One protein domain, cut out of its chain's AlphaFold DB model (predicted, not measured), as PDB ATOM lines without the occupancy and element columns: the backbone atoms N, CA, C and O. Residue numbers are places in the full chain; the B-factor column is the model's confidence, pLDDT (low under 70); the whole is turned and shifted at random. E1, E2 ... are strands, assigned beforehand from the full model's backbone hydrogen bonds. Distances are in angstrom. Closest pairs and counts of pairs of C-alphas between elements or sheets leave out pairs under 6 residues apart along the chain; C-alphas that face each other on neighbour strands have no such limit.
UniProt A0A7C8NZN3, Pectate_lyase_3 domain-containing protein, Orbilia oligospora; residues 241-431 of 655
ATOM      1  N   GLU A 241     433.448 267.414 411.604       94.00
ATOM      2  CA  GLU A 241     432.967 268.569 412.363       94.00
ATOM      3  C   GLU A 241     431.956 269.346 411.513       94.00
ATOM      4  O   GLU A 241     432.359 270.167 410.687       94.00
ATOM      5  N   VAL A 242     430.657 269.080 411.712       92.81
ATOM      6  CA  VAL A 242     429.491 269.725 411.060       92.81
ATOM      7  C   VAL A 242     429.452 269.590 409.531       92.81
ATOM      8  O   VAL A 242     428.509 269.030 408.984       92.81
ATOM      9  N   TRP A 243     430.449 270.129 408.828       91.94
ATOM     10  CA  TRP A 243     430.550 270.176 407.372       91.94
ATOM     11  C   TRP A 243     431.949 269.771 406.888       91.94
ATOM     12  O   TRP A 243     432.686 270.554 406.281       91.94
ATOM     13  N   SER A 244     432.353 268.536 407.184       95.44
ATOM     14  CA  SER A 244     433.647 267.992 406.752       95.44
ATOM     15  C   SER A 244     433.509 267.253 405.425       95.44
ATOM     16  O   SER A 244     432.912 266.185 405.368       95.44
ATOM     17  N   GLN A 245     434.058 267.822 404.348       94.25
ATOM     18  CA  GLN A 245     433.893 267.288 402.994       94.25
ATOM     19  C   GLN A 245     435.210 266.786 402.389       94.25
ATOM     20  O   GLN A 245     436.199 267.518 402.333       94.25
ATOM     21  N   ILE A 246     435.181 265.574 401.833       94.69
ATOM     22  CA  ILE A 246     436.183 265.072 400.889       94.69
ATOM     23  C   ILE A 246     435.656 265.322 399.474       94.69
ATOM     24  O   ILE A 246     434.544 264.914 399.131       94.69
ATOM     25  N   GLN A 247     436.446 266.017 398.652       95.62
ATOM     26  CA  GLN A 247     436.050 266.396 397.298       95.62
ATOM     27  C   GLN A 247     437.040 265.872 396.253       95.62
ATOM     28  O   GLN A 247     438.170 266.349 396.162       95.62
ATOM     29  N   GLY A 248     436.600 264.915 395.436       96.00
ATOM     30  CA  GLY A 248     437.384 264.358 394.335       96.00
ATOM     31  C   GLY A 248     437.437 265.296 393.130       96.00
ATOM     32  O   GLY A 248     436.438 265.916 392.763       96.00
ATOM     33  N   THR A 249     438.607 265.417 392.500       96.19
ATOM     34  CA  THR A 249     438.789 266.190 391.263       96.19
ATOM     35  C   THR A 249     440.068 265.781 390.530       96.19
ATOM     36  O   THR A 249     440.919 265.083 391.083       96.19
ATOM     37  N   GLY A 250     440.219 266.226 389.283       94.00
ATOM     38  CA  GLY A 250     441.394 265.968 388.452       94.00
ATOM     39  C   GLY A 250     441.231 264.805 387.471       94.00
ATOM     40  O   GLY A 250     440.250 264.065 387.482       94.00
ATOM     41  N   THR A 251     442.228 264.646 386.599       94.38
ATOM     42  CA  THR A 251     442.182 263.753 385.424       94.38
ATOM     43  C   THR A 251     442.066 262.267 385.758       94.38
ATOM     44  O   THR A 251     441.629 261.489 384.919       94.38
ATOM     45  N   ARG A 252     442.400 261.851 386.987       92.31
ATOM     46  CA  ARG A 252     442.180 260.464 387.436       92.31
ATOM     47  C   ARG A 252     440.706 260.068 387.415       92.31
ATOM     48  O   ARG A 252     440.398 258.910 387.186       92.31
ATOM     49  N   PHE A 253     439.812 261.031 387.624       96.06
ATOM     50  CA  PHE A 253     438.374 260.800 387.689       96.06
ATOM     51  C   PHE A 253     437.651 261.214 386.403       96.06
ATOM     52  O   PHE A 253     436.427 261.226 386.387       96.06
ATOM     53  N   SER A 254     438.344 261.611 385.331       94.44
ATOM     54  CA  SER A 254     437.675 262.229 384.174       94.44
ATOM     55  C   SER A 254     437.081 261.233 383.176       94.44
ATOM     56  O   SER A 254     436.251 261.626 382.362       94.44
ATOM     57  N   SER A 255     437.501 259.964 383.205       92.81
ATOM     58  CA  SER A 255     437.090 258.962 382.212       92.81
ATOM     59  C   SER A 255     435.962 258.073 382.725       92.81
ATOM     60  O   SER A 255     436.184 257.230 383.589       92.81
ATOM     61  N   LYS A 256     434.765 258.198 382.144       88.00
ATOM     62  CA  LYS A 256     433.652 257.263 382.396       88.00
ATOM     63  C   LYS A 256     433.957 255.825 381.950       88.00
ATOM     64  O   LYS A 256     433.392 254.889 382.495       88.00
ATOM     65  N   ASP A 257     434.855 255.662 380.977       87.00
ATOM     66  CA  ASP A 257     435.249 254.360 380.426       87.00
ATOM     67  C   ASP A 257     436.376 253.719 381.257       87.00
ATOM     68  O   ASP A 257     436.823 252.606 380.994       87.00
ATOM     69  N   SER A 258     436.887 254.435 382.262       87.50
ATOM     70  CA  SER A 258     437.860 253.917 383.223       87.50
ATOM     71  C   SER A 258     437.570 254.500 384.607       87.50
ATOM     72  O   SER A 258     438.313 255.376 385.062       87.50
ATOM     73  N   PRO A 259     436.478 254.055 385.262       91.75
ATOM     74  CA  PRO A 259     436.094 254.577 386.562       91.75
ATOM     75  C   PRO A 259     437.201 254.395 387.606       91.75
ATOM     76  O   PRO A 259     437.930 253.397 387.593       91.75
ATOM     77  N   TYR A 260     437.312 255.363 388.515       89.94
ATOM     78  CA  TYR A 260     438.345 255.419 389.544       89.94
ATOM     79  C   TYR A 260     437.747 255.778 390.907       89.94
ATOM     80  O   TYR A 260     436.974 256.732 391.039       89.94
ATOM     81  N   VAL A 261     438.146 255.024 391.932       94.00
ATOM     82  CA  VAL A 261     437.648 255.157 393.307       94.00
ATOM     83  C   VAL A 261     438.282 256.354 394.014       94.00
ATOM     84  O   VAL A 261     439.505 256.488 394.062       94.00
ATOM     85  N   MET A 262     437.449 257.224 394.583       94.44
ATOM     86  CA  MET A 262     437.874 258.386 395.366       94.44
ATOM     87  C   MET A 262     438.194 257.988 396.806       94.44
ATOM     88  O   MET A 262     439.322 258.181 397.258       94.44
ATOM     89  N   VAL A 263     437.220 257.420 397.517       93.56
ATOM     90  CA  VAL A 263     437.390 256.897 398.873       93.56
ATOM     91  C   VAL A 263     437.204 255.394 398.824       93.56
ATOM     92  O   VAL A 263     436.143 254.883 398.477       93.56
ATOM     93  N   LYS A 264     438.255 254.676 399.192       91.62
ATOM     94  CA  LYS A 264     438.193 253.240 399.416       91.62
ATOM     95  C   LYS A 264     437.950 253.033 400.917       91.62
ATOM     96  O   LYS A 264     438.513 253.769 401.718       91.62
ATOM     97  N   VAL A 265     437.182 252.023 401.318       92.88
ATOM     98  CA  VAL A 265     437.019 251.613 402.726       92.88
ATOM     99  C   VAL A 265     437.404 250.144 402.868       92.88
ATOM    100  O   VAL A 265     436.664 249.262 402.443       92.88
ATOM    101  N   GLY A 266     438.585 249.879 403.429       88.25
ATOM    102  CA  GLY A 266     439.222 248.557 403.384       88.25
ATOM    103  C   GLY A 266     439.699 248.152 401.984       88.25
ATOM    104  O   GLY A 266     439.367 248.772 400.971       88.25
ATOM    105  N   ASN A 267     440.569 247.157 401.917       86.31
ATOM    106  CA  ASN A 267     440.833 246.393 400.702       86.31
ATOM    107  C   ASN A 267     439.836 245.238 400.585       86.31
ATOM    108  O   ASN A 267     439.183 244.873 401.560       86.31
ATOM    109  N   VAL A 268     439.708 244.677 399.382       85.88
ATOM    110  CA  VAL A 268     438.931 243.449 399.183       85.88
ATOM    111  C   VAL A 268     439.539 242.356 400.063       85.88
ATOM    112  O   VAL A 268     440.758 242.192 400.094       85.88
ATOM    113  N   GLY A 269     438.694 241.662 400.825       86.62
ATOM    114  CA  GLY A 269     439.118 240.641 401.785       86.62
ATOM    115  C   GLY A 269     439.541 241.165 403.164       86.62
ATOM    116  O   GLY A 269     439.707 240.351 404.074       86.62
ATOM    117  N   ASP A 270     439.668 242.483 403.370       88.62
ATOM    118  CA  ASP A 270     439.926 243.023 404.708       88.62
ATOM    119  C   ASP A 270     438.734 242.738 405.632       88.62
ATOM    120  O   ASP A 270     437.581 243.022 405.302       88.62
ATOM    121  N   VAL A 271     439.026 242.238 406.836       92.19
ATOM    122  CA  VAL A 271     438.044 242.055 407.912       92.19
ATOM    123  C   VAL A 271     438.427 242.938 409.089       92.19
ATOM    124  O   VAL A 271     439.536 242.840 409.624       92.19
ATOM    125  N   GLY A 272     437.515 243.787 409.545       90.12
ATOM    126  CA  GLY A 272     437.814 244.674 410.658       90.12
ATOM    127  C   GLY A 272     436.695 245.633 411.006       90.12
ATOM    128  O   GLY A 272     435.540 245.431 410.642       90.12
ATOM    129  N   ASP A 273     437.084 246.665 411.745       90.12
ATOM    130  CA  ASP A 273     436.176 247.675 412.269       90.12
ATOM    131  C   ASP A 273     436.462 248.993 411.555       90.12
ATOM    132  O   ASP A 273     437.621 249.337 411.332       90.12
ATOM    133  N   VAL A 274     435.423 249.720 411.178       92.62
ATOM    134  CA  VAL A 274     435.520 251.068 410.617       92.62
ATOM    135  C   VAL A 274     434.324 251.858 411.120       92.62
ATOM    136  O   VAL A 274     433.201 251.377 411.047       92.62
ATOM    137  N   GLU A 275     434.537 253.074 411.603       95.00
ATOM    138  CA  GLU A 275     433.446 253.970 412.002       95.00
ATOM    139  C   GLU A 275     433.608 255.289 411.246       95.00
ATOM    140  O   GLU A 275     434.670 255.899 411.326       95.00
ATOM    141  N   ILE A 276     432.593 255.717 410.493       95.69
ATOM    142  CA  ILE A 276     432.581 257.004 409.774       95.69
ATOM    143  C   ILE A 276     431.363 257.805 410.213       95.69
ATOM    144  O   ILE A 276     430.254 257.279 410.234       95.69
ATOM    145  N   GLN A 277     431.559 259.070 410.561       96.31
ATOM    146  CA  GLN A 277     430.491 259.933 411.049       96.31
ATOM    147  C   GLN A 277     430.626 261.347 410.515       96.31
ATOM    148  O   GLN A 277     431.747 261.836 410.408       96.31
ATOM    149  N   ASP A 278     429.505 262.016 410.251       97.19
ATOM    150  CA  ASP A 278     429.455 263.461 409.990       97.19
ATOM    151  C   ASP A 278     430.311 263.909 408.774       97.19
ATOM    152  O   ASP A 278     430.838 265.025 408.729       97.19
ATOM    153  N   MET A 279     430.472 263.033 407.772       96.94
ATOM    154  CA  MET A 279     431.302 263.271 406.582       96.94
ATOM    155  C   MET A 279     430.472 263.499 405.316       96.94
ATOM    156  O   MET A 279     429.514 262.784 405.037       96.94
ATOM    157  N   LEU A 280     430.916 264.421 404.462       97.50
ATOM    158  CA  LEU A 280     430.404 264.582 403.102       97.50
ATOM    159  C   LEU A 280     431.402 264.061 402.065       97.50
ATOM    160  O   LEU A 280     432.578 264.424 402.068       97.50
ATOM    161  N   SER A 281     430.912 263.266 401.121       97.81
ATOM    162  CA  SER A 281     431.645 262.835 399.930       97.81
ATOM    163  C   SER A 281     431.090 263.549 398.703       97.81
ATOM    164  O   SER A 281     429.891 263.515 398.438       97.81
ATOM    165  N   GLY A 282     431.946 264.204 397.925       97.50
ATOM    166  CA  GLY A 282     431.512 264.925 396.732       97.50
ATOM    167  C   GLY A 282     432.611 265.059 395.693       97.50
ATOM    168  O   GLY A 282     433.713 264.538 395.844       97.50
ATOM    169  N   VAL A 283     432.320 265.807 394.634       97.81
ATOM    170  CA  VAL A 283     433.270 266.069 393.546       97.81
ATOM    171  C   VAL A 283     433.313 267.547 393.184       97.81
ATOM    172  O   VAL A 283     432.419 268.326 393.534       97.81
ATOM    173  N   ARG A 284     434.372 267.932 392.478       96.31
ATOM    174  CA  ARG A 284     434.459 269.186 391.732       96.31
ATOM    175  C   ARG A 284     434.578 268.852 390.250       96.31
ATOM    176  O   ARG A 284     435.502 268.123 389.901       96.31
ATOM    177  N   GLY A 285     433.657 269.388 389.440       88.94
ATOM    178  CA  GLY A 285     433.272 268.930 388.096       88.94
ATOM    179  C   GLY A 285     434.390 268.555 387.116       88.94
ATOM    180  O   GLY A 285     435.544 268.959 387.261       88.94
ATOM    181  N   GLY A 286     434.016 267.790 386.083       88.38
ATOM    182  CA  GLY A 286     434.952 267.117 385.171       88.38
ATOM    183  C   GLY A 286     435.360 265.715 385.645       88.38
ATOM    184  O   GLY A 286     436.475 265.271 385.379       88.38
ATOM    185  N   THR A 287     434.473 265.033 386.374       96.81
ATOM    186  CA  THR A 287     434.750 263.797 387.126       96.81
ATOM    187  C   THR A 287     433.869 262.624 386.687       96.81
ATOM    188  O   THR A 287     433.419 261.836 387.512       96.81
ATOM    189  N   ALA A 288     433.604 262.488 385.384       96.38
ATOM    190  CA  ALA A 288     432.695 261.475 384.838       96.38
ATOM    191  C   ALA A 288     433.018 260.021 385.254       96.38
ATOM    192  O   ALA A 288     432.119 259.189 385.328       96.38
ATOM    193  N   GLY A 289     434.283 259.723 385.551       95.69
ATOM    194  CA  GLY A 289     434.788 258.437 386.036       95.69
ATOM    195  C   GLY A 289     434.789 258.257 387.556       95.69
ATOM    196  O   GLY A 289     435.266 257.235 388.033       95.69
ATOM    197  N   ALA A 290     434.332 259.224 388.354       97.06
ATOM    198  CA  ALA A 290     434.423 259.104 389.808       97.06
ATOM    199  C   ALA A 290     433.507 257.999 390.358       97.06
ATOM    200  O   ALA A 290     432.296 258.014 390.122       97.06
ATOM    201  N   VAL A 291     434.091 257.091 391.140       96.75
ATOM    202  CA  VAL A 291     433.385 256.231 392.096       96.75
ATOM    203  C   VAL A 291     433.628 256.821 393.481       96.75
ATOM    204  O   VAL A 291     434.759 256.784 393.963       96.75
ATOM    205  N   LEU A 292     432.627 257.452 394.101       97.44
ATOM    206  CA  LEU A 292     432.882 258.284 395.289       97.44
ATOM    207  C   LEU A 292     433.330 257.445 396.488       97.44
ATOM    208  O   LEU A 292     434.377 257.730 397.066       97.44
ATOM    209  N   VAL A 293     432.569 256.412 396.845       97.50
ATOM    210  CA  VAL A 293     432.910 255.520 397.958       97.50
ATOM    211  C   VAL A 293     432.792 254.066 397.517       97.50
ATOM    212  O   VAL A 293     431.721 253.623 397.112       97.50
ATOM    213  N   GLN A 294     433.887 253.320 397.647       95.50
ATOM    214  CA  GLN A 294     433.903 251.866 397.513       95.50
ATOM    215  C   GLN A 294     434.121 251.225 398.883       95.50
ATOM    216  O   GLN A 294     435.184 251.362 399.494       95.50
ATOM    217  N   TRP A 295     433.111 250.505 399.348       95.62
ATOM    218  CA  TRP A 295     433.087 249.766 400.595       95.62
ATOM    219  C   TRP A 295     433.521 248.321 400.353       95.62
ATOM    220  O   TRP A 295     432.775 247.532 399.778       95.62
ATOM    221  N   ASN A 296     434.744 247.990 400.766       93.31
ATOM    222  CA  ASN A 296     435.324 246.656 400.591       93.31
ATOM    223  C   ASN A 296     435.397 245.857 401.886       93.31
ATOM    224  O   ASN A 296     435.369 244.630 401.850       93.31
ATOM    225  N   ILE A 297     435.538 246.545 403.019       92.31
ATOM    226  CA  ILE A 297     435.752 245.887 404.301       92.31
ATOM    227  C   ILE A 297     434.548 245.022 404.686       92.31
ATOM    228  O   ILE A 297     433.388 245.417 404.535       92.31
ATOM    229  N   LYS A 298     434.837 243.848 405.241       94.12
ATOM    230  CA  LYS A 298     433.872 243.030 405.964       94.12
ATOM    231  C   LYS A 298     433.911 243.382 407.446       94.12
ATOM    232  O   LYS A 298     434.976 243.359 408.069       94.12
ATOM    233  N   ALA A 299     432.751 243.666 408.025       94.12
ATOM    234  CA  ALA A 299     432.638 243.910 409.455       94.12
ATOM    235  C   ALA A 299     433.091 242.672 410.250       94.12
ATOM    236  O   ALA A 299     432.666 241.547 409.971       94.12
ATOM    237  N   ARG A 300     433.945 242.874 411.258       93.56
ATOM    238  CA  ARG A 300     434.380 241.805 412.176       93.56
ATOM    239  C   ARG A 300     433.219 241.274 413.016       93.56
ATOM    240  O   ARG A 300     433.139 240.074 413.265       93.56
ATOM    241  N   THR A 301     432.344 242.170 413.460       92.75
ATOM    242  CA  THR A 301     431.097 241.866 414.173       92.75
ATOM    243  C   THR A 301     429.965 242.725 413.602       92.75
ATOM    244  O   THR A 301     430.255 243.750 412.980       92.75
ATOM    245  N   PRO A 302     428.680 242.367 413.800       92.12
ATOM    246  CA  PRO A 302     427.559 243.191 413.347       92.12
ATOM    247  C   PRO A 302     427.740 244.670 413.720       92.12
ATOM    248  O   PRO A 302     428.059 244.999 414.864       92.12
ATOM    249  N   GLY A 303     427.626 245.552 412.724       91.38
ATOM    250  CA  GLY A 303     427.781 247.001 412.883       91.38
ATOM    251  C   GLY A 303     429.171 247.513 413.275       91.38
ATOM    252  O   GLY A 303     429.274 248.677 413.662       91.38
ATOM    253  N   SER A 304     430.234 246.700 413.213       93.69
ATOM    254  CA  SER A 304     431.594 247.171 413.526       93.69
ATOM    255  C   SER A 304     432.276 247.898 412.367       93.69
ATOM    256  O   SER A 304     433.137 248.737 412.610       93.69
ATOM    257  N   ALA A 305     431.855 247.631 411.128       95.62
ATOM    258  CA  ALA A 305     432.115 248.483 409.975       95.62
ATOM    259  C   ALA A 305     430.830 249.261 409.656       95.62
ATOM    260  O   ALA A 305     429.824 248.668 409.260       95.62
ATOM    261  N   ALA A 306     430.830 250.568 409.902       97.12
ATOM    262  CA  ALA A 306     429.612 251.354 409.973       97.12
ATOM    263  C   ALA A 306     429.803 252.841 409.647       97.12
ATOM    264  O   ALA A 306     430.893 253.404 409.787       97.12
ATOM    265  N   LEU A 307     428.707 253.467 409.231       97.25
ATOM    266  CA  LEU A 307     428.616 254.860 408.835       97.25
ATOM    267  C   LEU A 307     427.323 255.489 409.378       97.25
ATOM    268  O   LEU A 307     426.248 254.904 409.239       97.25
ATOM    269  N   TRP A 308     427.436 256.689 409.952       98.44
ATOM    270  CA  TRP A 308     426.316 257.501 410.447       98.44
ATOM    271  C   TRP A 308     426.410 258.937 409.939       98.44
ATOM    272  O   TRP A 308     427.517 259.458 409.806       98.44
ATOM    273  N   ASP A 309     425.276 259.596 409.696       98.06
ATOM    274  CA  ASP A 309     425.208 261.032 409.364       98.06
ATOM    275  C   ASP A 309     426.241 261.446 408.298       98.06
ATOM    276  O   ASP A 309     426.909 262.472 408.402       98.06
ATOM    277  N   SER A 310     426.467 260.579 407.311       98.06
ATOM    278  CA  SER A 310     427.460 260.815 406.270       98.06
ATOM    279  C   SER A 310     426.817 260.660 404.906       98.06
ATOM    280  O   SER A 310     426.062 259.720 404.644       98.06
ATOM    281  N   HIS A 311     427.093 261.622 404.035       98.56
ATOM    282  CA  HIS A 311     426.270 261.898 402.867       98.56
ATOM    283  C   HIS A 311     427.124 262.031 401.606       98.56
ATOM    284  O   HIS A 311     428.286 262.436 401.652       98.56
ATOM    285  N   TRP A 312     426.528 261.741 400.458       98.38
ATOM    286  CA  TRP A 312     427.083 262.014 399.145       98.38
ATOM    287  C   TRP A 312     426.342 263.203 398.564       98.38
ATOM    288  O   TRP A 312     425.114 263.205 398.501       98.38
ATOM    289  N   ARG A 313     427.096 264.210 398.129       98.06
ATOM    290  CA  ARG A 313     426.539 265.415 397.521       98.06
ATOM    291  C   ARG A 313     427.310 265.764 396.260       98.06
ATOM    292  O   ARG A 313     428.432 266.279 396.327       98.06
ATOM    293  N   VAL A 314     426.711 265.488 395.106       98.50
ATOM    294  CA  VAL A 314     427.328 265.762 393.803       98.50
ATOM    295  C   VAL A 314     426.704 266.994 393.160       98.50
ATOM    296  O   VAL A 314     425.633 266.935 392.568       98.50
ATOM    297  N   GLY A 315     427.430 268.110 393.264       98.00
ATOM    298  CA  GLY A 315     427.067 269.405 392.691       98.00
ATOM    299  C   GLY A 315     426.145 270.252 393.568       98.00
ATOM    300  O   GLY A 315     426.128 270.096 394.791       98.00
ATOM    301  N   GLY A 316     425.477 271.229 392.949       97.44
ATOM    302  CA  GLY A 316     424.476 272.080 393.599       97.44
ATOM    303  C   GLY A 316     425.005 272.950 394.738       97.44
ATOM    304  O   GLY A 316     424.242 273.330 395.613       97.44
ATOM    305  N   SER A 317     426.311 273.218 394.793       96.12
ATOM    306  CA  SER A 317     426.910 274.005 395.879       96.12
ATOM    307  C   SER A 317     428.226 274.675 395.496       96.12
ATOM    308  O   SER A 317     428.931 274.242 394.573       96.12
ATOM    309  N   ILE A 318     428.581 275.734 396.220       95.69
ATOM    310  CA  ILE A 318     429.810 276.504 396.046       95.69
ATOM    311  C   ILE A 318     431.027 275.585 396.160       95.69
ATOM    312  O   ILE A 318     431.152 274.760 397.059       95.69
ATOM    313  N   GLY A 319     431.955 275.741 395.216       94.69
ATOM    314  CA  GLY A 319     433.186 274.949 395.149       94.69
ATOM    315  C   GLY A 319     433.072 273.671 394.315       94.69
ATOM    316  O   GLY A 319     434.100 273.120 393.926       94.69
ATOM    317  N   THR A 320     431.865 273.231 393.948       97.12
ATOM    318  CA  THR A 320     431.680 272.048 393.082       97.12
ATOM    319  C   THR A 320     431.947 272.327 391.607       97.12
ATOM    320  O   THR A 320     432.262 271.403 390.864       97.12
ATOM    321  N   ASN A 321     431.848 273.585 391.160       96.56
ATOM    322  CA  ASN A 321     431.826 273.932 389.730       96.56
ATOM    323  C   ASN A 321     430.720 273.185 388.949       96.56
ATOM    324  O   ASN A 321     430.870 272.904 387.763       96.56
ATOM    325  N   LEU A 322     429.634 272.843 389.644       97.81
ATOM    326  CA  LEU A 322     428.445 272.145 389.155       97.81
ATOM    327  C   LEU A 322     427.205 272.865 389.716       97.81
ATOM    328  O   LEU A 322     426.357 272.269 390.371       97.81
ATOM    329  N   GLN A 323     427.172 274.186 389.557       97.62
ATOM    330  CA  GLN A 323     426.091 275.065 390.006       97.62
ATOM    331  C   GLN A 323     425.270 275.538 388.806       97.62
ATOM    332  O   GLN A 323     425.613 275.234 387.658       97.62
ATOM    333  N   LYS A 324     424.220 276.334 389.036       96.62
ATOM    334  CA  LYS A 324     423.340 276.849 387.969       96.62
ATOM    335  C   LYS A 324     424.104 277.461 386.796       96.62
ATOM    336  O   LYS A 324     423.731 277.276 385.642       96.62
ATOM    337  N   ALA A 325     425.175 278.199 387.086       95.56
ATOM    338  CA  ALA A 325     425.970 278.873 386.065       95.56
ATOM    339  C   ALA A 325     426.663 277.898 385.095       95.56
ATOM    340  O   ALA A 325     426.882 278.249 383.938       95.56
ATOM    341  N   GLN A 326     427.018 276.696 385.556       97.31
ATOM    342  CA  GLN A 326     427.675 275.669 384.744       97.31
ATOM    343  C   GLN A 326     426.678 274.656 384.177       97.31
ATOM    344  O   GLN A 326     426.842 274.207 383.043       97.31
ATOM    345  N   CYS A 327     425.656 274.312 384.961       97.44
ATOM    346  CA  CYS A 327     424.745 273.200 384.712       97.44
ATOM    347  C   CYS A 327     423.271 273.634 384.720       97.44
ATOM    348  O   CYS A 327     422.478 273.080 385.478       97.44
ATOM    349  N   PRO A 328     422.869 274.641 383.921       96.75
ATOM    350  CA  PRO A 328     421.476 275.065 383.883       96.75
ATOM    351  C   PRO A 328     420.593 273.953 383.311       96.75
ATOM    352  O   PRO A 328     421.015 273.225 382.410       96.75
ATOM    353  N   LYS A 329     419.352 273.862 383.793       95.19
ATOM    354  CA  LYS A 329     418.369 272.944 383.218       95.19
ATOM    355  C   LYS A 329     417.960 273.309 381.789       95.19
ATOM    356  O   LYS A 329     418.053 274.472 381.391       95.19
ATOM    357  N   LEU A 330     417.381 272.346 381.066       91.56
ATOM    358  CA  LEU A 330     416.679 272.564 379.786       91.56
ATOM    359  C   LEU A 330     417.567 273.149 378.673       91.56
ATOM    360  O   LEU A 330     417.107 273.895 377.810       91.56
ATOM    361  N   THR A 331     418.842 272.774 378.650       89.94
ATOM    362  CA  THR A 331     419.779 273.178 377.584       89.94
ATOM    363  C   THR A 331     419.529 272.455 376.255       89.94
ATOM    364  O   THR A 331     420.070 272.848 375.223       89.94
ATOM    365  N   GLY A 332     418.702 271.404 376.264       86.69
ATOM    366  CA  GLY A 332     418.347 270.601 375.092       86.69
ATOM    367  C   GLY A 332     419.389 269.550 374.702       86.69
ATOM    368  O   GLY A 332     419.128 268.763 373.794       86.69
ATOM    369  N   GLN A 333     420.547 269.512 375.369       89.75
ATOM    370  CA  GLN A 333     421.610 268.525 375.159       89.75
ATOM    371  C   GLN A 333     422.341 268.237 376.473       89.75
ATOM    372  O   GLN A 333     422.417 269.091 377.348       89.75
ATOM    373  N   VAL A 334     422.930 267.047 376.596       90.69
ATOM    374  CA  VAL A 334     423.759 266.708 377.761       90.69
ATOM    375  C   VAL A 334     425.025 267.564 377.751       90.69
ATOM    376  O   VAL A 334     425.855 267.449 376.847       90.69
ATOM    377  N   ASN A 335     425.202 268.396 378.777       93.69
ATOM    378  CA  ASN A 335     426.451 269.122 378.985       93.69
ATOM    379  C   ASN A 335     427.505 268.171 379.568       93.69
ATOM    380  O   ASN A 335     427.414 267.766 380.727       93.69
ATOM    381  N   SER A 336     428.535 267.846 378.786       92.62
ATOM    382  CA  SER A 336     429.612 266.944 379.213       92.62
ATOM    383  C   SER A 336     430.363 267.438 380.453       92.62
ATOM    384  O   SER A 336     430.837 266.618 381.237       92.62
ATOM    385  N   ASN A 337     430.419 268.753 380.690       93.25
ATOM    386  CA  ASN A 337     431.035 269.322 381.894       93.25
ATOM    387  C   ASN A 337     430.214 269.067 383.170       93.25
ATOM    388  O   ASN A 337     430.753 269.187 384.269       93.25
ATOM    389  N   CYS A 338     428.936 268.706 383.025       96.94
ATOM    390  CA  CYS A 338     428.023 268.379 384.121       96.94
ATOM    391  C   CYS A 338     427.909 266.869 384.370       96.94
ATOM    392  O   CYS A 338     427.150 266.443 385.240       96.94
ATOM    393  N   VAL A 339     428.674 266.049 383.637       96.81
ATOM    394  CA  VAL A 339     428.835 264.623 383.941       96.81
ATOM    395  C   VAL A 339     429.837 264.490 385.086       96.81
ATOM    396  O   VAL A 339     431.027 264.785 384.939       96.81
ATOM    397  N   ALA A 340     429.336 264.091 386.248       97.12
ATOM    398  CA  ALA A 340     430.007 264.301 387.524       97.12
ATOM    399  C   ALA A 340     430.414 263.005 388.245       97.12
ATOM    400  O   ALA A 340     431.207 263.072 389.184       97.12
ATOM    401  N   GLY A 341     429.939 261.838 387.808       96.62
ATOM    402  CA  GLY A 341     430.332 260.571 388.422       96.62
ATOM    403  C   GLY A 341     429.820 259.331 387.698       96.62
ATOM    404  O   GLY A 341     428.825 259.371 386.972       96.62
ATOM    405  N   SER A 342     430.504 258.217 387.941       96.50
ATOM    406  CA  SER A 342     430.129 256.885 387.460       96.50
ATOM    407  C   SER A 342     429.282 256.116 388.478       96.50
ATOM    408  O   SER A 342     428.359 255.409 388.072       96.50
ATOM    409  N   LEU A 343     429.582 256.252 389.776       97.19
ATOM    410  CA  LEU A 343     428.875 255.584 390.875       97.19
ATOM    411  C   LEU A 343     429.093 256.336 392.200       97.19
ATOM    412  O   LEU A 343     430.200 256.804 392.466       97.19
ATOM    413  N   LEU A 344     428.068 256.461 393.047       98.38
ATOM    414  CA  LEU A 344     428.209 257.152 394.336       98.38
ATOM    415  C   LEU A 344     428.688 256.207 395.446       98.38
ATOM    416  O   LEU A 344     429.709 256.484 396.082       98.38
ATOM    417  N   LEU A 345     428.005 255.081 395.646       98.00
ATOM    418  CA  LEU A 345     428.346 254.090 396.667       98.00
ATOM    419  C   LEU A 345     428.382 252.683 396.072       98.00
ATOM    420  O   LEU A 345     427.423 252.236 395.447       98.00
ATOM    421  N   HIS A 346     429.476 251.969 396.317       96.06
ATOM    422  CA  HIS A 346     429.645 250.577 395.922       96.06
ATOM    423  C   HIS A 346     429.953 249.694 397.125       96.06
ATOM    424  O   HIS A 346     431.001 249.865 397.737       96.06
ATOM    425  N   LEU A 347     429.083 248.740 397.445       94.94
ATOM    426  CA  LEU A 347     429.394 247.652 398.370       94.94
ATOM    427  C   LEU A 347     429.834 246.435 397.561       94.94
ATOM    428  O   LEU A 347     429.023 245.846 396.844       94.94
ATOM    429  N   THR A 348     431.103 246.059 397.691       91.50
ATOM    430  CA  THR A 348     431.688 244.957 396.913       91.50
ATOM    431  C   THR A 348     431.281 243.586 397.464       91.50
ATOM    432  O   THR A 348     430.820 243.509 398.610       91.50
ATOM    433  N   PRO A 349     431.451 242.490 396.695       90.69
ATOM    434  CA  PRO A 349     430.891 241.179 397.037       90.69
ATOM    435  C   PRO A 349     431.239 240.649 398.432       90.69
ATOM    436  O   PRO A 349     430.384 240.103 399.129       90.69
ATOM    437  N   THR A 350     432.482 240.840 398.879       91.56
ATOM    438  CA  THR A 350     432.959 240.323 400.176       91.56
ATOM    439  C   THR A 350     432.731 241.281 401.345       91.56
ATOM    440  O   THR A 350     433.003 240.921 402.492       91.56
ATOM    441  N   SER A 351     432.226 242.483 401.065       94.12
ATOM    442  CA  SER A 351     432.048 243.542 402.050       94.12
ATOM    443  C   SER A 351     430.786 243.356 402.895       94.12
ATOM    444  O   SER A 351     429.879 242.608 402.527       94.12
ATOM    445  N   SER A 352     430.705 244.051 404.029       95.88
ATOM    446  CA  SER A 352     429.495 244.119 404.857       95.88
ATOM    447  C   SER A 352     429.497 245.406 405.690       95.88
ATOM    448  O   SER A 352     430.573 245.925 406.004       95.88
ATOM    449  N   GLY A 353     428.335 245.954 406.057       95.56
ATOM    450  CA  GLY A 353     428.327 247.207 406.822       95.56
ATOM    451  C   GLY A 353     426.978 247.698 407.344       95.56
ATOM    452  O   GLY A 353     425.920 247.203 406.974       95.56
ATOM    453  N   TYR A 354     427.030 248.692 408.227       98.06
ATOM    454  CA  TYR A 354     425.862 249.370 408.796       98.06
ATOM    455  C   TYR A 354     425.827 250.831 408.342       98.06
ATOM    456  O   TYR A 354     426.772 251.569 408.597       98.06
ATOM    457  N   PHE A 355     424.751 251.253 407.690       98.31
ATOM    458  CA  PHE A 355     424.604 252.590 407.119       98.31
ATOM    459  C   PHE A 355     423.352 253.241 407.693       98.31
ATOM    460  O   PHE A 355     422.239 252.756 407.489       98.31
ATOM    461  N   GLU A 356     423.521 254.343 408.411       98.25
ATOM    462  CA  GLU A 356     422.422 255.046 409.060       98.25
ATOM    463  C   GLU A 356     422.441 256.531 408.722       98.25
ATOM    464  O   GLU A 356     423.486 257.178 408.773       98.25
ATOM    465  N   ASN A 357     421.270 257.065 408.375       98.06
ATOM    466  CA  ASN A 357     421.105 258.449 407.942       98.06
ATOM    467  C   ASN A 357     422.093 258.833 406.822       98.06
ATOM    468  O   ASN A 357     422.844 259.803 406.920       98.06
ATOM    469  N   ALA A 358     422.115 258.025 405.760       97.56
ATOM    470  CA  ALA A 358     422.964 258.233 404.594       97.56
ATOM    471  C   ALA A 358     422.139 258.777 403.423       97.56
ATOM    472  O   ALA A 358     421.204 258.124 402.958       97.56
ATOM    473  N   TRP A 359     422.508 259.955 402.914       98.62
ATOM    474  CA  TRP A 359     421.832 260.569 401.767       98.62
ATOM    475  C   TRP A 359     422.763 260.570 400.562       98.62
ATOM    476  O   TRP A 359     423.834 261.167 400.614       98.62
ATOM    477  N   ILE A 360     422.380 259.854 399.507       98.56
ATOM    478  CA  ILE A 360     423.150 259.627 398.290       98.56
ATOM    479  C   ILE A 360     422.557 260.491 397.166       98.56
ATOM    480  O   ILE A 360     421.727 260.034 396.381       98.56
ATOM    481  N   TRP A 361     422.945 261.766 397.116       98.56
ATOM    482  CA  TRP A 361     422.240 262.775 396.323       98.56
ATOM    483  C   TRP A 361     423.079 263.344 395.177       98.56
ATOM    484  O   TRP A 361     424.160 263.923 395.371       98.56
ATOM    485  N   THR A 362     422.533 263.218 393.969       98.69
ATOM    486  CA  THR A 362     422.955 263.989 392.797       98.69
ATOM    487  C   THR A 362     422.089 265.236 392.708       98.69
ATOM    488  O   THR A 362     420.871 265.130 392.725       98.69
ATOM    489  N   ALA A 363     422.699 266.418 392.641       98.56
ATOM    490  CA  ALA A 363     421.952 267.645 392.864       98.56
ATOM    491  C   ALA A 363     420.909 267.937 391.776       98.56
ATOM    492  O   ALA A 363     421.261 268.100 390.609       98.56
ATOM    493  N   ASP A 364     419.643 268.068 392.177       98.19
ATOM    494  CA  ASP A 364     418.539 268.512 391.317       98.19
ATOM    495  C   ASP A 364     418.376 270.045 391.305       98.19
ATOM    496  O   ASP A 364     417.781 270.607 390.380       98.19
ATOM    497  N   HIS A 365     418.947 270.743 392.297       98.31
ATOM    498  CA  HIS A 365     418.952 272.203 392.401       98.31
ATOM    499  C   HIS A 365     420.222 272.761 393.068       98.31
ATOM    500  O   HIS A 365     420.992 272.054 393.721       98.31
ATOM    501  N   ASP A 366     420.462 274.058 392.874       98.12
ATOM    502  CA  ASP A 366     421.577 274.800 393.464       98.12
ATOM    503  C   ASP A 366     421.209 275.305 394.869       98.12
ATOM    504  O   ASP A 366     420.346 276.165 395.028       98.12
ATOM    505  N   LEU A 367     421.863 274.763 395.895       97.25
ATOM    506  CA  LEU A 367     421.576 275.025 397.308       97.25
ATOM    507  C   LEU A 367     422.054 276.402 397.771       97.25
ATOM    508  O   LEU A 367     421.503 276.959 398.719       97.25
ATOM    509  N   ASP A 368     423.084 276.946 397.122       96.19
ATOM    510  CA  ASP A 368     423.782 278.149 397.585       96.19
ATOM    511  C   ASP A 368     423.309 279.426 396.871       96.19
ATOM    512  O   ASP A 368     423.905 280.499 397.016       96.19
ATOM    513  N   VAL A 369     422.212 279.336 396.111       93.94
ATOM    514  CA  VAL A 369     421.497 280.491 395.558       93.94
ATOM    515  C   VAL A 369     420.114 280.609 396.191       93.94
ATOM    516  O   VAL A 369     419.409 279.625 396.385       93.94
ATOM    517  N   VAL A 370     419.687 281.843 396.472       93.62
ATOM    518  CA  VAL A 370     418.399 282.127 397.139       93.62
ATOM    519  C   VAL A 370     417.204 281.549 396.372       93.62
ATOM    520  O   VAL A 370     416.211 281.155 396.972       93.62
ATOM    521  N   THR A 371     417.291 281.511 395.046       95.00
ATOM    522  CA  THR A 371     416.237 281.025 394.149       95.00
ATOM    523  C   THR A 371     416.131 279.505 394.074       95.00
ATOM    524  O   THR A 371     415.153 279.032 393.505       95.00
ATOM    525  N   GLN A 372     417.110 278.761 394.609       94.50
ATOM    526  CA  GLN A 372     417.195 277.298 394.529       94.50
ATOM    527  C   GLN A 372     416.923 276.762 393.119       94.50
ATOM    528  O   GLN A 372     416.068 275.910 392.889       94.50
ATOM    529  N   ASP A 373     417.617 277.339 392.139       97.38
ATOM    530  CA  ASP A 373     417.377 277.012 390.740       97.38
ATOM    531  C   ASP A 373     417.669 275.542 390.455       97.38
ATOM    532  O   ASP A 373     418.725 275.030 390.819       97.38
ATOM    533  N   GLN A 374     416.760 274.896 389.731       98.06
ATOM    534  CA  GLN A 374     416.960 273.542 389.229       98.06
ATOM    535  C   GLN A 374     418.115 273.469 388.219       98.06
ATOM    536  O   GLN A 374     418.275 274.365 387.376       98.06
ATOM    537  N   ILE A 375     418.881 272.382 388.283       98.00
ATOM    538  CA  ILE A 375     420.113 272.157 387.514       98.00
ATOM    539  C   ILE A 375     420.168 270.742 386.933       98.00
ATOM    540  O   ILE A 375     419.580 269.816 387.477       98.00
ATOM    541  N   ASP A 376     420.904 270.579 385.832       97.56
ATOM    542  CA  ASP A 376     421.123 269.284 385.179       97.56
ATOM    543  C   ASP A 376     422.529 268.751 385.515       97.56
ATOM    544  O   ASP A 376     423.521 269.174 384.913       97.56
ATOM    545  N   ILE A 377     422.630 267.811 386.458       98.00
ATOM    546  CA  ILE A 377     423.872 267.087 386.778       98.00
ATOM    547  C   ILE A 377     423.684 265.602 386.500       98.00
ATOM    548  O   ILE A 377     422.647 265.022 386.808       98.00
ATOM    549  N   TYR A 378     424.711 264.971 385.932       97.06
ATOM    550  CA  TYR A 378     424.635 263.581 385.500       97.06
ATOM    551  C   TYR A 378     425.616 262.716 386.285       97.06
ATOM    552  O   TYR A 378     426.834 262.785 386.089       97.06
ATOM    553  N   VAL A 379     425.072 261.859 387.142       97.56
ATOM    554  CA  VAL A 379     425.784 260.725 387.735       97.56
ATOM    555  C   VAL A 379     425.107 259.452 387.259       97.56
ATOM    556  O   VAL A 379     423.882 259.339 387.316       97.56
ATOM    557  N   ALA A 380     425.885 258.496 386.753       95.19
ATOM    558  CA  ALA A 380     425.300 257.310 386.136       95.19
ATOM    559  C   ALA A 380     424.527 256.445 387.148       95.19
ATOM    560  O   ALA A 380     423.414 256.015 386.853       95.19
ATOM    561  N   ARG A 381     425.086 256.204 388.340       96.69
ATOM    562  CA  ARG A 381     424.570 255.227 389.311       96.69
ATOM    563  C   ARG A 381     424.623 255.772 390.737       96.69
ATOM    564  O   ARG A 381     425.620 256.382 391.119       96.69
ATOM    565  N   GLY A 382     423.591 255.492 391.528       97.06
ATOM    566  CA  GLY A 382     423.555 255.828 392.952       97.06
ATOM    567  C   GLY A 382     424.298 254.802 393.804       97.06
ATOM    568  O   GLY A 382     425.478 254.975 394.102       97.06
ATOM    569  N   VAL A 383     423.606 253.729 394.181       96.62
ATOM    570  CA  VAL A 383     424.104 252.689 395.089       96.62
ATOM    571  C   VAL A 383     424.117 251.329 394.394       96.62
ATOM    572  O   VAL A 383     423.096 250.893 393.867       96.62
ATOM    573  N   LEU A 384     425.258 250.644 394.421       94.81
ATOM    574  CA  LEU A 384     425.422 249.272 393.939       94.81
ATOM    575  C   LEU A 384     425.789 248.354 395.109       94.81
ATOM    576  O   LEU A 384     426.785 248.602 395.788       94.81
ATOM    577  N   ILE A 385     425.001 247.302 395.330       93.50
ATOM    578  CA  ILE A 385     425.182 246.339 396.421       93.50
ATOM    579  C   ILE A 385     425.403 244.940 395.844       93.50
ATOM    580  O   ILE A 385     424.462 244.255 395.456       93.50
ATOM    581  N   GLU A 386     426.656 244.500 395.837       90.31
ATOM    582  CA  GLU A 386     427.024 243.113 395.510       90.31
ATOM    583  C   GLU A 386     427.359 242.298 396.767       90.31
ATOM    584  O   GLU A 386     427.483 241.074 396.718       90.31
ATOM    585  N   SER A 387     427.508 242.998 397.898       90.69
ATOM    586  CA  SER A 387     427.749 242.442 399.228       90.69
ATOM    587  C   SER A 387     426.851 241.242 399.515       90.69
ATOM    588  O   SER A 387     425.627 241.338 399.466       90.69
ATOM    589  N   GLN A 388     427.481 240.138 399.915       88.88
ATOM    590  CA  GLN A 388     426.805 238.943 400.434       88.88
ATOM    591  C   GLN A 388     426.358 239.102 401.902       88.88
ATOM    592  O   GLN A 388     425.887 238.158 402.534       88.88
ATOM    593  N   GLY A 389     426.508 240.306 402.461       84.75
ATOM    594  CA  GLY A 389     425.980 240.689 403.758       84.75
ATOM    595  C   GLY A 389     426.712 240.117 404.986       84.75
ATOM    596  O   GLY A 389     427.794 239.527 404.888       84.75
ATOM    597  N   PRO A 390     426.131 240.338 406.181       91.31
ATOM    598  CA  PRO A 390     424.929 241.148 406.411       91.31
ATOM    599  C   PRO A 390     425.210 242.653 406.257       91.31
ATOM    600  O   PRO A 390     426.243 243.147 406.712       91.31
ATOM    601  N   SER A 391     424.277 243.385 405.649       93.88
ATOM    602  CA  SER A 391     424.343 244.846 405.549       93.88
ATOM    603  C   SER A 391     423.010 245.474 405.950       93.88
ATOM    604  O   SER A 391     421.954 244.958 405.585       93.88
ATOM    605  N   TRP A 392     423.055 246.580 406.693       96.31
ATOM    606  CA  TRP A 392     421.866 247.266 407.212       96.31
ATOM    607  C   TRP A 392     421.818 248.711 406.737       96.31
ATOM    608  O   TRP A 392     422.828 249.410 406.790       96.31
ATOM    609  N   PHE A 393     420.632 249.158 406.329       96.75
ATOM    610  CA  PHE A 393     420.387 250.504 405.821       96.75
ATOM    611  C   PHE A 393     419.197 251.115 406.564       96.75
ATOM    612  O   PHE A 393     418.057 250.685 406.391       96.75
ATOM    613  N   TYR A 394     419.461 252.112 407.408       96.44
ATOM    614  CA  TYR A 394     418.451 252.796 408.213       96.44
ATOM    615  C   TYR A 394     418.320 254.256 407.785       96.44
ATOM    616  O   TYR A 394     419.261 255.036 407.911       96.44
ATOM    617  N   GLY A 395     417.139 254.639 407.290       94.88
ATOM    618  CA  GLY A 395     416.871 256.017 406.868       94.88
ATOM    619  C   GLY A 395     417.784 256.490 405.736       94.88
ATOM    620  O   GLY A 395     418.244 257.627 405.763       94.88
ATOM    621  N   THR A 396     418.095 255.610 404.780       96.44
ATOM    622  CA  THR A 396     418.953 255.941 403.637       96.44
ATOM    623  C   THR A 396     418.134 256.370 402.426       96.44
ATOM    624  O   THR A 396     417.085 255.783 402.163       96.44
ATOM    625  N   ALA A 397     418.643 257.318 401.645       96.06
ATOM    626  CA  ALA A 397     418.023 257.767 400.399       96.06
ATOM    627  C   ALA A 397     419.057 257.822 399.272       96.06
ATOM    628  O   ALA A 397     420.214 258.152 399.520       96.06
ATOM    629  N   SER A 398     418.647 257.522 398.039       97.69
ATOM    630  CA  SER A 398     419.470 257.661 396.835       97.69
ATOM    631  C   SER A 398     418.634 258.270 395.722       97.69
ATOM    632  O   SER A 398     417.550 257.763 395.432       97.69
ATOM    633  N   GLU A 399     419.102 259.362 395.121       96.88
ATOM    634  CA  GLU A 399     418.250 260.202 394.276       96.88
ATOM    635  C   GLU A 399     418.980 260.755 393.045       96.88
ATOM    636  O   GLU A 399     420.183 261.032 393.068       96.88
ATOM    637  N   HIS A 400     418.212 260.927 391.963       97.31
ATOM    638  CA  HIS A 400     418.580 261.681 390.752       97.31
ATOM    639  C   HIS A 400     419.777 261.130 389.958       97.31
ATOM    640  O   HIS A 400     420.494 261.857 389.274       97.31
ATOM    641  N   ASN A 401     419.981 259.815 390.014       96.31
ATOM    642  CA  ASN A 401     420.985 259.112 389.212       96.31
ATOM    643  C   ASN A 401     420.382 258.601 387.897       96.31
ATOM    644  O   ASN A 401     419.235 258.167 387.885       96.31
ATOM    645  N   VAL A 402     421.152 258.622 386.807       94.00
ATOM    646  CA  VAL A 402     420.647 258.430 385.432       94.00
ATOM    647  C   VAL A 402     420.146 257.007 385.156       94.00
ATOM    648  O   VAL A 402     419.125 256.843 384.496       94.00
ATOM    649  N   LEU A 403     420.853 255.977 385.626       92.19
ATOM    650  CA  LEU A 403     420.536 254.575 385.321       92.19
ATOM    651  C   LEU A 403     419.723 253.914 386.429       92.19
ATOM    652  O   LEU A 403     418.705 253.275 386.167       92.19
ATOM    653  N   TYR A 404     420.178 254.065 387.671       93.12
ATOM    654  CA  TYR A 404     419.463 253.584 388.843       93.12
ATOM    655  C   TYR A 404     419.871 254.335 390.104       93.12
ATOM    656  O   TYR A 404     421.012 254.785 390.244       93.12
ATOM    657  N   HIS A 405     418.941 254.435 391.047       91.56
ATOM    658  CA  HIS A 405     419.219 254.958 392.378       91.56
ATOM    659  C   HIS A 405     419.802 253.872 393.282       91.56
ATOM    660  O   HIS A 405     420.805 254.133 393.944       91.56
ATOM    661  N   SER A 406     419.253 252.655 393.254       86.56
ATOM    662  CA  SER A 406     419.827 251.495 393.947       86.56
ATOM    663  C   SER A 406     419.719 250.219 393.110       86.56
ATOM    664  O   SER A 406     418.686 249.978 392.485       86.56
ATOM    665  N   SER A 407     420.760 249.386 393.125       82.38
ATOM    666  CA  SER A 407     420.752 248.052 392.514       82.38
ATOM    667  C   SER A 407     421.449 247.030 393.409       82.38
ATOM    668  O   SER A 407     422.504 247.339 393.962       82.38
ATOM    669  N   SER A 408     420.913 245.810 393.506       78.62
ATOM    670  CA  SER A 408     421.567 244.683 394.193       78.62
ATOM    671  C   SER A 408     421.725 243.447 393.302       78.62
ATOM    672  O   SER A 408     420.874 243.208 392.444       78.62
ATOM    673  N   GLY A 409     422.787 242.659 393.506       66.62
ATOM    674  CA  GLY A 409     422.975 241.368 392.830       66.62
ATOM    675  C   GLY A 409     424.341 240.714 393.052       66.62
ATOM    676  O   GLY A 409     425.353 241.405 393.100       66.62
ATOM    677  N   SER A 410     424.365 239.383 393.182       52.53
ATOM    678  CA  SER A 410     425.547 238.577 393.549       52.53
ATOM    679  C   SER A 410     426.564 238.360 392.420       52.53
ATOM    680  O   SER A 410     427.729 238.089 392.689       52.53
ATOM    681  N   GLU A 411     426.146 238.518 391.165       48.56
ATOM    682  CA  GLU A 411     426.966 238.275 389.969       48.56
ATOM    683  C   GLU A 411     426.966 239.491 389.031       48.56
ATOM    684  O   GLU A 411     426.810 239.384 387.811       48.56
ATOM    685  N   LEU A 412     427.068 240.691 389.598       51.84
ATOM    686  CA  LEU A 412     427.215 241.892 388.785       51.84
ATOM    687  C   LEU A 412     428.679 242.083 388.335       51.84
ATOM    688  O   LEU A 412     428.902 242.756 387.338       51.84
ATOM    689  N   SER A 413     429.661 241.382 388.912       45.69
ATOM    690  CA  SER A 413     431.088 241.551 388.593       45.69
ATOM    691  C   SER A 413     431.792 240.352 387.931       45.69
ATOM    692  O   SER A 413     432.993 240.172 388.142       45.69
ATOM    693  N   GLU A 414     431.134 239.530 387.104       36.19
ATOM    694  CA  GLU A 414     431.848 238.509 386.307       36.19
ATOM    695  C   GLU A 414     432.587 239.122 385.096       36.19
ATOM    696  O   GLU A 414     432.215 238.920 383.941       36.19
ATOM    697  N   ARG A 415     433.626 239.924 385.373       36.56
ATOM    698  CA  ARG A 415     434.849 240.176 384.575       36.56
ATOM    699  C   ARG A 415     435.464 241.511 384.992       36.56
ATOM    700  O   ARG A 415     435.065 242.571 384.511       36.56
ATOM    701  N   GLY A 416     436.489 241.444 385.829       36.41
ATOM    702  CA  GLY A 416     437.432 242.530 386.066       36.41
ATOM    703  C   GLY A 416     438.536 242.031 386.985       36.41
ATOM    704  O   GLY A 416     438.272 241.786 388.154       36.41
ATOM    705  N   ASP A 417     439.734 241.822 386.442       36.88
ATOM    706  CA  ASP A 417     440.901 241.354 387.193       36.88
ATOM    707  C   ASP A 417     441.157 242.237 388.434       36.88
ATOM    708  O   ASP A 417     441.234 243.463 388.346       36.88
ATOM    709  N   GLU A 418     441.277 241.594 389.597       48.03
ATOM    710  CA  GLU A 418     441.232 242.196 390.940       48.03
ATOM    711  C   GLU A 418     442.540 242.843 391.442       48.03
ATOM    712  O   GLU A 418     442.618 243.237 392.605       48.03
ATOM    713  N   GLU A 419     443.574 243.042 390.624       41.16
ATOM    714  CA  GLU A 419     444.853 243.575 391.125       41.16
ATOM    715  C   GLU A 419     445.352 244.808 390.356       41.16
ATOM    716  O   GLU A 419     446.338 244.770 389.623       41.16
ATOM    717  N   GLY A 420     444.702 245.958 390.560       37.78
ATOM    718  CA  GLY A 420     445.289 247.250 390.191       37.78
ATOM    719  C   GLY A 420     444.363 248.466 390.339       37.78
ATOM    720  O   GLY A 420     443.147 248.317 390.363       37.78
ATOM    721  N   PRO A 421     444.900 249.706 390.397       38.59
ATOM    722  CA  PRO A 421     444.114 250.947 390.445       38.59
ATOM    723  C   PRO A 421     443.443 251.319 389.106       38.59
ATOM    724  O   PRO A 421     443.009 252.458 388.935       38.59
ATOM    725  N   SER A 422     443.419 250.426 388.115       37.72
ATOM    726  CA  SER A 422     442.981 250.726 386.751       37.72
ATOM    727  C   SER A 422     441.640 250.074 386.427       37.72
ATOM    728  O   SER A 422     441.571 248.855 386.338       37.72
ATOM    729  N   GLY A 423     440.627 250.912 386.175       50.22
ATOM    730  CA  GLY A 423     439.404 250.577 385.441       50.22
ATOM    731  C   GLY A 423     438.514 249.547 386.122       50.22
ATOM    732  O   GLY A 423     438.543 248.372 385.777       50.22
ATOM    733  N   GLN A 424     437.684 250.000 387.060       52.09
ATOM    734  CA  GLN A 424     436.694 249.127 387.674       52.09
ATOM    735  C   GLN A 424     435.612 248.725 386.657       52.09
ATOM    736  O   GLN A 424     434.964 249.591 386.067       52.09
ATOM    737  N   SER A 425     435.390 247.418 386.495       54.50
ATOM    738  CA  SER A 425     434.205 246.888 385.818       54.50
ATOM    739  C   SER A 425     433.010 247.050 386.757       54.50
ATOM    740  O   SER A 425     432.926 246.394 387.794       54.50
ATOM    741  N   LEU A 426     432.143 248.012 386.452       64.44
ATOM    742  CA  LEU A 426     430.856 248.173 387.123       64.44
ATOM    743  C   LEU A 426     429.877 247.247 386.403       64.44
ATOM    744  O   LEU A 426     429.854 247.256 385.173       64.44
ATOM    745  N   GLY A 427     429.121 246.444 387.150       59.03
ATOM    746  CA  GLY A 427     428.299 245.376 386.584       59.03
ATOM    747  C   GLY A 427     427.242 245.778 385.555       59.03
ATOM    748  O   GLY A 427     427.131 246.956 385.213       59.03
ATOM    749  N   PRO A 428     426.451 244.821 385.026       62.81
ATOM    750  CA  PRO A 428     425.604 245.054 383.863       62.81
ATOM    751  C   PRO A 428     424.563 246.144 384.127       62.81
ATOM    752  O   PRO A 428     423.557 245.955 384.821       62.81
ATOM    753  N   ASP A 429     424.810 247.298 383.514       79.69
ATOM    754  CA  ASP A 429     423.889 248.421 383.507       79.69
ATOM    755  C   ASP A 429     422.551 248.047 382.870       79.69
ATOM    756  O   ASP A 429     422.494 247.211 381.962       79.69
ATOM    757  N   PRO A 430     421.456 248.702 383.289       76.62
ATOM    758  CA  PRO A 430     420.211 248.609 382.553       76.62
ATOM    759  C   PRO A 430     420.420 249.154 381.134       76.62
ATOM    760  O   PRO A 430     420.766 250.316 380.929       76.62
ATOM    761  N   CYS A 431     420.185 248.301 380.144       69.94
ATOM    762  CA  CYS A 431     420.265 248.645 378.726       69.94
ATOM    763  C   CYS A 431     418.967 249.261 378.175       69.94
ATOM    764  O   CYS A 431     418.955 249.755 377.050       69.94
TER     765      CYS A 431
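Overview. This is residues 241 to 431 of the 655 residues of the protein "Pectate_lyase_3 domain-containing protein" of Orbilia oligospora (UniProt A0A7C8NZN3). With little regular structure, the chain winds in stacked turns: a sheet running E2, E4, E8, E11, E14 faces a branched, twisted sheet of the other strands but E7. The 191 printed residues hold strands E1 to E14 and no named helix: all strand, both sheets parallel. The whole is compact: radius of gyration of the C-alphas 16.1 A, spans 46, 37 and 27 A.

Arrangement. E1, residues 241 to 248, neighbours E3, residues 274 to 283: N 246 and O 280 are 2.9 A apart. E3, 22.8 A long, bends by 84 degrees at residue 278. The facing sheets form a sandwich.

Along the chain. C-alpha 241 is at (432.967, 268.569, 412.363). Residues 260 to 283 hold E2 and E3, 290 to 314 E4 to E6, 339 to 362 E7 to E10, and 381 to 408 E11 to E14. C-alpha 408 is at (421.567, 244.683, 394.193).

Size, cuts and confidence. The printed part has no cut; long links join E1 to E2, E6 to E7 and E10 to E11. The pLDDT is under 70 in residues 409 to 428 and 431.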